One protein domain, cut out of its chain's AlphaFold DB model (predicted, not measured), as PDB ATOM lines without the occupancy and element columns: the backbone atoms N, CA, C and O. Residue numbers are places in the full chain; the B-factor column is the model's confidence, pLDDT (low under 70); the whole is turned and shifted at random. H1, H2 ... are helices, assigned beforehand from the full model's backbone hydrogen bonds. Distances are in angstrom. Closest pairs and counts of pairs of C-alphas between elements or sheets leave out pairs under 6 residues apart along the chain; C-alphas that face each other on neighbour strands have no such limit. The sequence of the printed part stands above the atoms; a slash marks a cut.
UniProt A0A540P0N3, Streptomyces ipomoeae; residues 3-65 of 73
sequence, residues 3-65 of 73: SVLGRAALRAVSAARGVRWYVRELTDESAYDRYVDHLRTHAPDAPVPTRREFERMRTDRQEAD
ATOM      1  N   SER A   3     197.940 247.466 226.744       55.72
ATOM      2  CA  SER A   3     197.955 246.085 226.219       55.72
ATOM      3  C   SER A   3     197.088 245.084 226.998       55.72
ATOM      4  O   SER A   3     196.815 243.989 226.510       55.72
ATOM      5  N   VAL A   4     196.674 245.424 228.223       56.47
ATOM      6  CA  VAL A   4     195.897 244.521 229.096       56.47
ATOM      7  C   VAL A   4     194.408 244.570 228.737       56.47
ATOM      8  O   VAL A   4     193.769 243.527 228.641       56.47
ATOM      9  N   LEU A   5     193.903 245.766 228.410       58.41
ATOM     10  CA  LEU A   5     192.528 246.002 227.956       58.41
ATOM     11  C   LEU A   5     192.201 245.257 226.651       58.41
ATOM     12  O   LEU A   5     191.157 244.621 226.560       58.41
ATOM     13  N   GLY A   6     193.117 245.246 225.674       56.97
ATOM     14  CA  GLY A   6     192.913 244.528 224.409       56.97
ATOM     15  C   GLY A   6     192.889 243.003 224.570       56.97
ATOM     16  O   GLY A   6     192.068 242.326 223.963       56.97
ATOM     17  N   ARG A   7     193.741 242.447 225.443       58.91
ATOM     18  CA  ARG A   7     193.754 241.002 225.728       58.91
ATOM     19  C   ARG A   7     192.546 240.553 226.551       58.91
ATOM     20  O   ARG A   7     192.013 239.478 226.292       58.91
ATOM     21  N   ALA A   8     192.099 241.375 227.500       63.81
ATOM     22  CA  ALA A   8     190.871 241.132 228.253       63.81
ATOM     23  C   ALA A   8     189.635 241.181 227.340       63.81
ATOM     24  O   ALA A   8     188.805 240.279 227.402       63.81
ATOM     25  N   ALA A   9     189.561 242.157 226.429       64.62
ATOM     26  CA  ALA A   9     188.483 242.263 225.446       64.62
ATOM     27  C   ALA A   9     188.443 241.059 224.489       64.62
ATOM     28  O   ALA A   9     187.384 240.474 224.285       64.62
ATOM     29  N   LEU A  10     189.592 240.620 223.961       64.50
ATOM     30  CA  LEU A  10     189.662 239.438 223.092       64.50
ATOM     31  C   LEU A  10     189.243 238.151 223.820       64.50
ATOM     32  O   LEU A  10     188.542 237.318 223.248       64.50
ATOM     33  N   ARG A  11     189.617 237.995 225.097       65.44
ATOM     34  CA  ARG A  11     189.162 236.857 225.912       65.44
ATOM     35  C   ARG A  11     187.673 236.927 226.239       65.44
ATOM     36  O   ARG A  11     187.012 235.895 226.184       65.44
ATOM     37  N   ALA A  12     187.139 238.117 226.508       70.75
ATOM     38  CA  ALA A  12     185.712 238.324 226.732       70.75
ATOM     39  C   ALA A  12     184.879 237.998 225.480       70.75
ATOM     40  O   ALA A  12     183.859 237.326 225.588       70.75
ATOM     41  N   VAL A  13     185.343 238.382 224.284       72.94
ATOM     42  CA  VAL A  13     184.681 238.049 223.007       72.94
ATOM     43  C   VAL A  13     184.678 236.539 222.752       72.94
ATOM     44  O   VAL A  13     183.653 235.981 222.357       72.94
ATOM     45  N   SER A  14     185.794 235.853 223.013       71.56
ATOM     46  CA  SER A  14     185.873 234.394 222.866       71.56
ATOM     47  C   SER A  14     184.992 233.657 223.877       71.56
ATOM     48  O   SER A  14     184.286 232.721 223.502       71.56
ATOM     49  N   ALA A  15     184.968 234.106 225.136       72.69
ATOM     50  CA  ALA A  15     184.087 233.553 226.162       72.69
ATOM     51  C   ALA A  15     182.606 233.776 225.813       72.69
ATOM     52  O   ALA A  15     181.812 232.842 225.889       72.69
ATOM     53  N   ALA A  16     182.242 234.968 225.333       74.12
ATOM     54  CA  ALA A  16     180.888 235.272 224.876       74.12
ATOM     55  C   ALA A  16     180.460 234.410 223.675       74.12
ATOM     56  O   ALA A  16     179.305 233.999 223.597       74.12
ATOM     57  N   ARG A  17     181.381 234.074 222.759       74.88
ATOM     58  CA  ARG A  17     181.117 233.116 221.668       74.88
ATOM     59  C   ARG A  17     180.846 231.706 222.181       74.88
ATOM     60  O   ARG A  17     179.926 231.068 221.679       74.88
ATOM     61  N   GLY A  18     181.615 231.238 223.162       76.12
ATOM     62  CA  GLY A  18     181.415 229.926 223.785       76.12
ATOM     63  C   GLY A  18     180.089 229.843 224.537       76.12
ATOM     64  O   GLY A  18     179.323 228.911 224.319       76.12
ATOM     65  N   VAL A  19     179.769 230.868 225.332       74.38
ATOM     66  CA  VAL A  19     178.472 230.989 226.013       74.38
ATOM     67  C   VAL A  19     177.334 231.059 224.997       74.38
ATOM     68  O   VAL A  19     176.361 230.343 225.155       74.38
ATOM     69  N   ARG A  20     177.455 231.830 223.909       72.12
ATOM     70  CA  ARG A  20     176.441 231.881 222.840       72.12
ATOM     71  C   ARG A  20     176.274 230.545 222.117       72.12
ATOM     72  O   ARG A  20     175.157 230.212 221.748       72.12
ATOM     73  N   TRP A  21     177.354 229.805 221.872       75.44
ATOM     74  CA  TRP A  21     177.281 228.466 221.281       75.44
ATOM     75  C   TRP A  21     176.582 227.489 222.234       75.44
ATOM     76  O   TRP A  21     175.644 226.820 221.827       75.44
ATOM     77  N   TYR A  22     176.961 227.501 223.513       66.00
ATOM     78  CA  TYR A  22     176.365 226.670 224.558       66.00
ATOM     79  C   TYR A  22     174.887 227.004 224.781       66.00
ATOM     80  O   TYR A  22     174.060 226.108 224.825       66.00
ATOM     81  N   VAL A  23     174.536 228.290 224.825       63.00
ATOM     82  CA  VAL A  23     173.153 228.779 224.877       63.00
ATOM     83  C   VAL A  23     172.414 228.442 223.584       63.00
ATOM     84  O   VAL A  23     171.269 228.065 223.660       63.00
ATOM     85  N   ARG A  24     173.024 228.459 222.394       60.44
ATOM     86  CA  ARG A  24     172.352 227.965 221.172       60.44
ATOM     87  C   ARG A  24     172.072 226.464 221.195       60.44
ATOM     88  O   ARG A  24     171.102 226.028 220.577       60.44
ATOM     89  N   GLU A  25     172.943 225.702 221.841       62.28
ATOM     90  CA  GLU A  25     172.820 224.252 221.968       62.28
ATOM     91  C   GLU A  25     171.803 223.870 223.056       62.28
ATOM     92  O   GLU A  25     171.025 222.940 222.875       62.28
ATOM     93  N   LEU A  26     171.755 224.621 224.163       56.53
ATOM     94  CA  LEU A  26     170.870 224.371 225.312       56.53
ATOM     95  C   LEU A  26     169.562 225.155 225.304       56.53
ATOM     96  O   LEU A  26     168.590 224.762 225.939       56.53
ATOM     97  N   THR A  27     169.550 226.308 224.661       55.25
ATOM     98  CA  THR A  27     168.476 227.294 224.668       55.25
ATOM     99  C   THR A  27     168.095 227.522 223.217       55.25
ATOM    100  O   THR A  27     168.646 228.375 222.537       55.25
ATOM    101  N   ASP A  28     167.239 226.640 222.714       59.28
ATOM    102  CA  ASP A  28     166.040 226.833 221.878       59.28
ATOM    103  C   ASP A  28     165.758 228.173 221.129       59.28
ATOM    104  O   ASP A  28     164.743 228.260 220.446       59.28
ATOM    105  N   GLU A  29     166.594 229.219 221.153       59.41
ATOM    106  CA  GLU A  29     166.396 230.509 220.468       59.41
ATOM    107  C   GLU A  29     166.233 230.348 218.946       59.41
ATOM    108  O   GLU A  29     165.605 231.182 218.297       59.41
ATOM    109  N   SER A  30     166.735 229.249 218.370       68.88
ATOM    110  CA  SER A  30     166.631 228.942 216.930       68.88
ATOM    111  C   SER A  30     165.776 227.717 216.597       68.88
ATOM    112  O   SER A  30     165.805 227.237 215.464       68.88
ATOM    113  N   ALA A  31     165.002 227.187 217.548       80.12
ATOM    114  CA  ALA A  31     164.245 225.955 217.327       80.12
ATOM    115  C   ALA A  31     163.205 226.069 216.210       80.12
ATOM    116  O   ALA A  31     163.052 225.144 215.417       80.12
ATOM    117  N   TYR A  32     162.552 227.224 216.098       83.94
ATOM    118  CA  TYR A  32     161.642 227.505 214.992       83.94
ATOM    119  C   TYR A  32     162.361 227.540 213.647       83.94
ATOM    120  O   TYR A  32     161.914 226.877 212.725       83.94
ATOM    121  N   ASP A  33     163.483 228.256 213.528       84.88
ATOM    122  CA  ASP A  33     164.199 228.368 212.250       84.88
ATOM    123  C   ASP A  33     164.665 226.982 211.783       84.88
ATOM    124  O   ASP A  33     164.444 226.597 210.638       84.88
ATOM    125  N   ARG A  34     165.192 226.172 212.713       84.06
ATOM    126  CA  ARG A  34     165.547 224.771 212.456       84.06
ATOM    127  C   ARG A  34     164.336 223.927 212.057       84.06
ATOM    128  O   ARG A  34     164.457 223.081 211.175       84.06
ATOM    129  N   TYR A  35     163.185 224.134 212.695       86.12
ATOM    130  CA  TYR A  35     161.949 223.439 212.344       86.12
ATOM    131  C   TYR A  35     161.465 223.822 210.942       86.12
ATOM    132  O   TYR A  35     161.074 222.941 210.185       86.12
ATOM    133  N   VAL A  36     161.538 225.101 210.566       88.88
ATOM    134  CA  VAL A  36     161.178 225.574 209.224       88.88
ATOM    135  C   VAL A  36     162.122 225.003 208.170       88.88
ATOM    136  O   VAL A  36     161.650 224.529 207.141       88.88
ATOM    137  N   ASP A  37     163.432 224.993 208.417       88.81
ATOM    138  CA  ASP A  37     164.407 224.398 207.494       88.81
ATOM    139  C   ASP A  37     164.196 222.885 207.347       88.81
ATOM    140  O   ASP A  37     164.214 222.351 206.234       88.81
ATOM    141  N   HIS A  38     163.920 222.192 208.453       87.94
ATOM    142  CA  HIS A  38     163.554 220.779 208.439       87.94
ATOM    143  C   HIS A  38     162.259 220.547 207.649       87.94
ATOM    144  O   HIS A  38     162.216 219.674 206.786       87.94
ATOM    145  N   LEU A  39     161.227 221.361 207.880       90.19
ATOM    146  CA  LEU A  39     159.955 221.262 207.173       90.19
ATOM    147  C   LEU A  39     160.146 221.495 205.673       90.19
ATOM    148  O   LEU A  39     159.684 220.694 204.875       90.19
ATOM    149  N   ARG A  40     160.914 222.512 205.278       87.38
ATOM    150  CA  ARG A  40     161.240 222.777 203.868       87.38
ATOM    151  C   ARG A  40     162.013 221.638 203.211       87.38
ATOM    152  O   ARG A  40     161.840 221.399 202.022       87.38
ATOM    153  N   THR A  41     162.856 220.946 203.973       91.00
ATOM    154  CA  THR A  41     163.671 219.835 203.464       91.00
ATOM    155  C   THR A  41     162.862 218.544 203.320       91.00
ATOM    156  O   THR A  41     163.040 217.817 202.348       91.00
ATOM    157  N   HIS A  42     161.976 218.245 204.272       88.38
ATOM    158  CA  HIS A  42     161.266 216.960 204.338       88.38
ATOM    159  C   HIS A  42     159.813 217.011 203.851       88.38
ATOM    160  O   HIS A  42     159.253 215.974 203.503       88.38
ATOM    161  N   ALA A  43     159.200 218.191 203.836       88.12
ATOM    162  CA  ALA A  43     157.813 218.424 203.451       88.12
ATOM    163  C   ALA A  43     157.658 219.829 202.824       88.12
ATOM    164  O   ALA A  43     157.033 220.707 203.423       88.12
ATOM    165  N   PRO A  44     158.228 220.067 201.629       88.19
ATOM    166  CA  PRO A  44     158.237 221.389 200.997       88.19
ATOM    167  C   PRO A  44     156.834 221.947 200.705       88.19
ATOM    168  O   PRO A  44     156.659 223.162 200.705       88.19
ATOM    169  N   ASP A  45     155.839 221.074 200.510       92.50
ATOM    170  CA  ASP A  45     154.445 221.455 200.249       92.50
ATOM    171  C   ASP A  45     153.625 221.681 201.532       92.50
ATOM    172  O   ASP A  45     152.465 222.098 201.473       92.50
ATOM    173  N   ALA A  46     154.194 221.393 202.709       88.38
ATOM    174  CA  ALA A  46     153.504 221.602 203.971       88.38
ATOM    175  C   ALA A  46     153.498 223.094 204.349       88.38
ATOM    176  O   ALA A  46     154.515 223.782 204.214       88.38
ATOM    177  N   PRO A  47     152.375 223.616 204.877       90.75
ATOM    178  CA  PRO A  47     152.314 224.995 205.333       90.75
ATOM    179  C   PRO A  47     153.274 225.212 206.507       90.75
ATOM    180  O   PRO A  47     153.267 224.462 207.485       90.75
ATOM    181  N   VAL A  48     154.084 226.268 206.419       91.38
ATOM    182  CA  VAL A  48     154.982 226.674 207.502       91.38
ATOM    183  C   VAL A  48     154.144 227.302 208.624       91.38
ATOM    184  O   VAL A  48     153.530 228.345 208.387       91.38
ATOM    185  N   PRO A  49     154.099 226.710 209.834       89.94
ATOM    186  CA  PRO A  49     153.362 227.291 210.947       89.94
ATOM    187  C   PRO A  49     154.023 228.591 211.392       89.94
ATOM    188  O   PRO A  49     155.239 228.747 211.300       89.94
ATOM    189  N   THR A  50     153.239 229.515 211.929       90.75
ATOM    190  CA  THR A  50     153.773 230.715 212.577       90.75
ATOM    191  C   THR A  50     154.533 230.351 213.855       90.75
ATOM    192  O   THR A  50     154.330 229.289 214.452       90.75
ATOM    193  N   ARG A  51     155.382 231.264 214.347       86.25
ATOM    194  CA  ARG A  51     156.149 231.070 215.594       86.25
ATOM    195  C   ARG A  51     155.269 230.623 216.770       86.25
ATOM    196  O   ARG A  51     155.616 229.678 217.470       86.25
ATOM    197  N   ARG A  52     154.112 231.266 216.954       87.75
ATOM    198  CA  ARG A  52     153.171 230.960 218.043       87.75
ATOM    199  C   ARG A  52     152.550 229.569 217.905       87.75
ATOM    200  O   ARG A  52     152.321 228.888 218.900       87.75
ATOM    201  N   GLU A  53     152.249 229.147 216.682       91.19
ATOM    202  CA  GLU A  53     151.699 227.815 216.415       91.19
ATOM    203  C   GLU A  53     152.739 226.725 216.641       91.19
ATOM    204  O   GLU A  53     152.413 225.690 217.218       91.19
ATOM    205  N   PHE A  54     153.992 226.980 216.258       90.00
ATOM    206  CA  PHE A  54     155.111 226.096 216.563       90.00
ATOM    207  C   PHE A  54     155.280 225.901 218.074       90.00
ATOM    208  O   PHE A  54     155.382 224.767 218.537       90.00
ATOM    209  N   GLU A  55     155.260 226.986 218.852       87.88
ATOM    210  CA  GLU A  55     155.371 226.916 220.312       87.88
ATOM    211  C   GLU A  55     154.215 226.138 220.943       87.88
ATOM    212  O   GLU A  55     154.457 225.285 221.796       87.88
ATOM    213  N   ARG A  56     152.978 226.367 220.480       90.50
ATOM    214  CA  ARG A  56     151.807 225.602 220.927       90.50
ATOM    215  C   ARG A  56     151.955 224.116 220.609       90.50
ATOM    216  O   ARG A  56     151.905 223.305 221.519       90.50
ATOM    217  N   MET A  57     152.256 223.763 219.357       89.38
ATOM    218  CA  MET A  57     152.482 222.372 218.944       89.38
ATOM    219  C   MET A  57     153.592 221.702 219.768       89.38
ATOM    220  O   MET A  57     153.508 220.517 220.088       89.38
ATOM    221  N   ARG A  58     154.659 222.440 220.097       84.50
ATOM    222  CA  ARG A  58     155.761 221.941 220.928       84.50
ATOM    223  C   ARG A  58     155.300 221.646 222.358       84.50
ATOM    224  O   ARG A  58     155.767 220.671 222.942       84.50
ATOM    225  N   THR A  59     154.421 222.471 222.919       84.69
ATOM    226  CA  THR A  59     153.799 222.236 224.230       84.69
ATOM    227  C   THR A  59     152.829 221.058 224.170       84.69
ATOM    228  O   THR A  59     153.012 220.113 224.928       84.69
ATOM    229  N   ASP A  60     151.908 221.034 223.205       88.00
ATOM    230  CA  ASP A  60     150.931 219.950 223.030       88.00
ATOM    231  C   ASP A  60     151.628 218.586 222.873       88.00
ATOM    232  O   ASP A  60     151.221 217.583 223.451       88.00
ATOM    233  N   ARG A  61     152.739 218.541 222.122       84.25
ATOM    234  CA  ARG A  61     153.541 217.322 221.936       84.25
ATOM    235  C   ARG A  61     154.247 216.885 223.226       84.25
ATOM    236  O   ARG A  61     154.447 215.690 223.412       84.25
ATOM    237  N   GLN A  62     154.637 217.826 224.090       80.06
ATOM    238  CA  GLN A  62     155.193 217.503 225.411       80.06
ATOM    239  C   GLN A  62     154.111 216.993 226.366       80.06
ATOM    240  O   GLN A  62     154.359 216.041 227.095       80.06
ATOM    241  N   GLU A  63     152.916 217.585 226.335       79.88
ATOM    242  CA  GLU A  63     151.767 217.140 227.136       79.88
ATOM    243  C   GLU A  63     151.261 215.758 226.707       79.88
ATOM    244  O   GLU A  63     150.882 214.944 227.546       79.88
ATOM    245  N   ALA A  64     151.296 215.466 225.405       81.31
ATOM    246  CA  ALA A  64     150.885 214.180 224.855       81.31
ATOM    247  C   ALA A  64     151.919 213.057 225.053       81.31
ATOM    248  O   ALA A  64     151.600 211.899 224.785       81.31
ATOM    249  N   ASP A  65     153.153 213.362 225.475       77.69
ATOM    250  CA  ASP A  65     154.185 212.346 225.687       77.69
ATOM    251  C   ASP A  65     153.961 211.627 227.031       77.69
ATOM    252  O   ASP A  65     154.217 212.204 228.094       77.69
TER     253      ASP A  65
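Overview. This is residues 3 to 65 of the 73 residues of a protein of Streptomyces ipomoeae (UniProt A0A540P0N3). What is the shape? One long helix, H1, sticks out as an arm from a small head, where H2 and H3 make an L with their first residues near each other. What builds it? The printed part has 63 residues with three named helices, H1, H2 and H3 along the chain, and no named strand: all helix. It is extended, with a radius of gyration of the C-alphas of 18.1 A and spans of 56 by 27 by 17 A.

Along the chain. Where is H1? Residues 3 to 26, 34.7 A long, from C-alpha 3 at (197.955, 246.085, 226.219). Where are the others? H2 is residues 31 to 42, 16.1 A; H3 is residues 51 to 63, 18.6 A, ending at C-alpha 63 (151.767, 217.140, 227.136).

Arrangement. What does H1 touch? H1 is apart from H2 and H3. How do H2 and H3 stand? They are close but not clearly touching, about perpendicular at 90 degrees; their closest C-alphas, of Tyr 32 and Arg 51, are 6.6 A apart. Are the backbones intact? Every O i to N i+4 pair is within hydrogen-bond range in H2 and H3, and 19 of 20 in H1.

Size, cuts and confidence. Is it cut? The printed part has no cut; no link is long. Where is confidence low? Residues 3 to 11 and 22 to 30 are under 70.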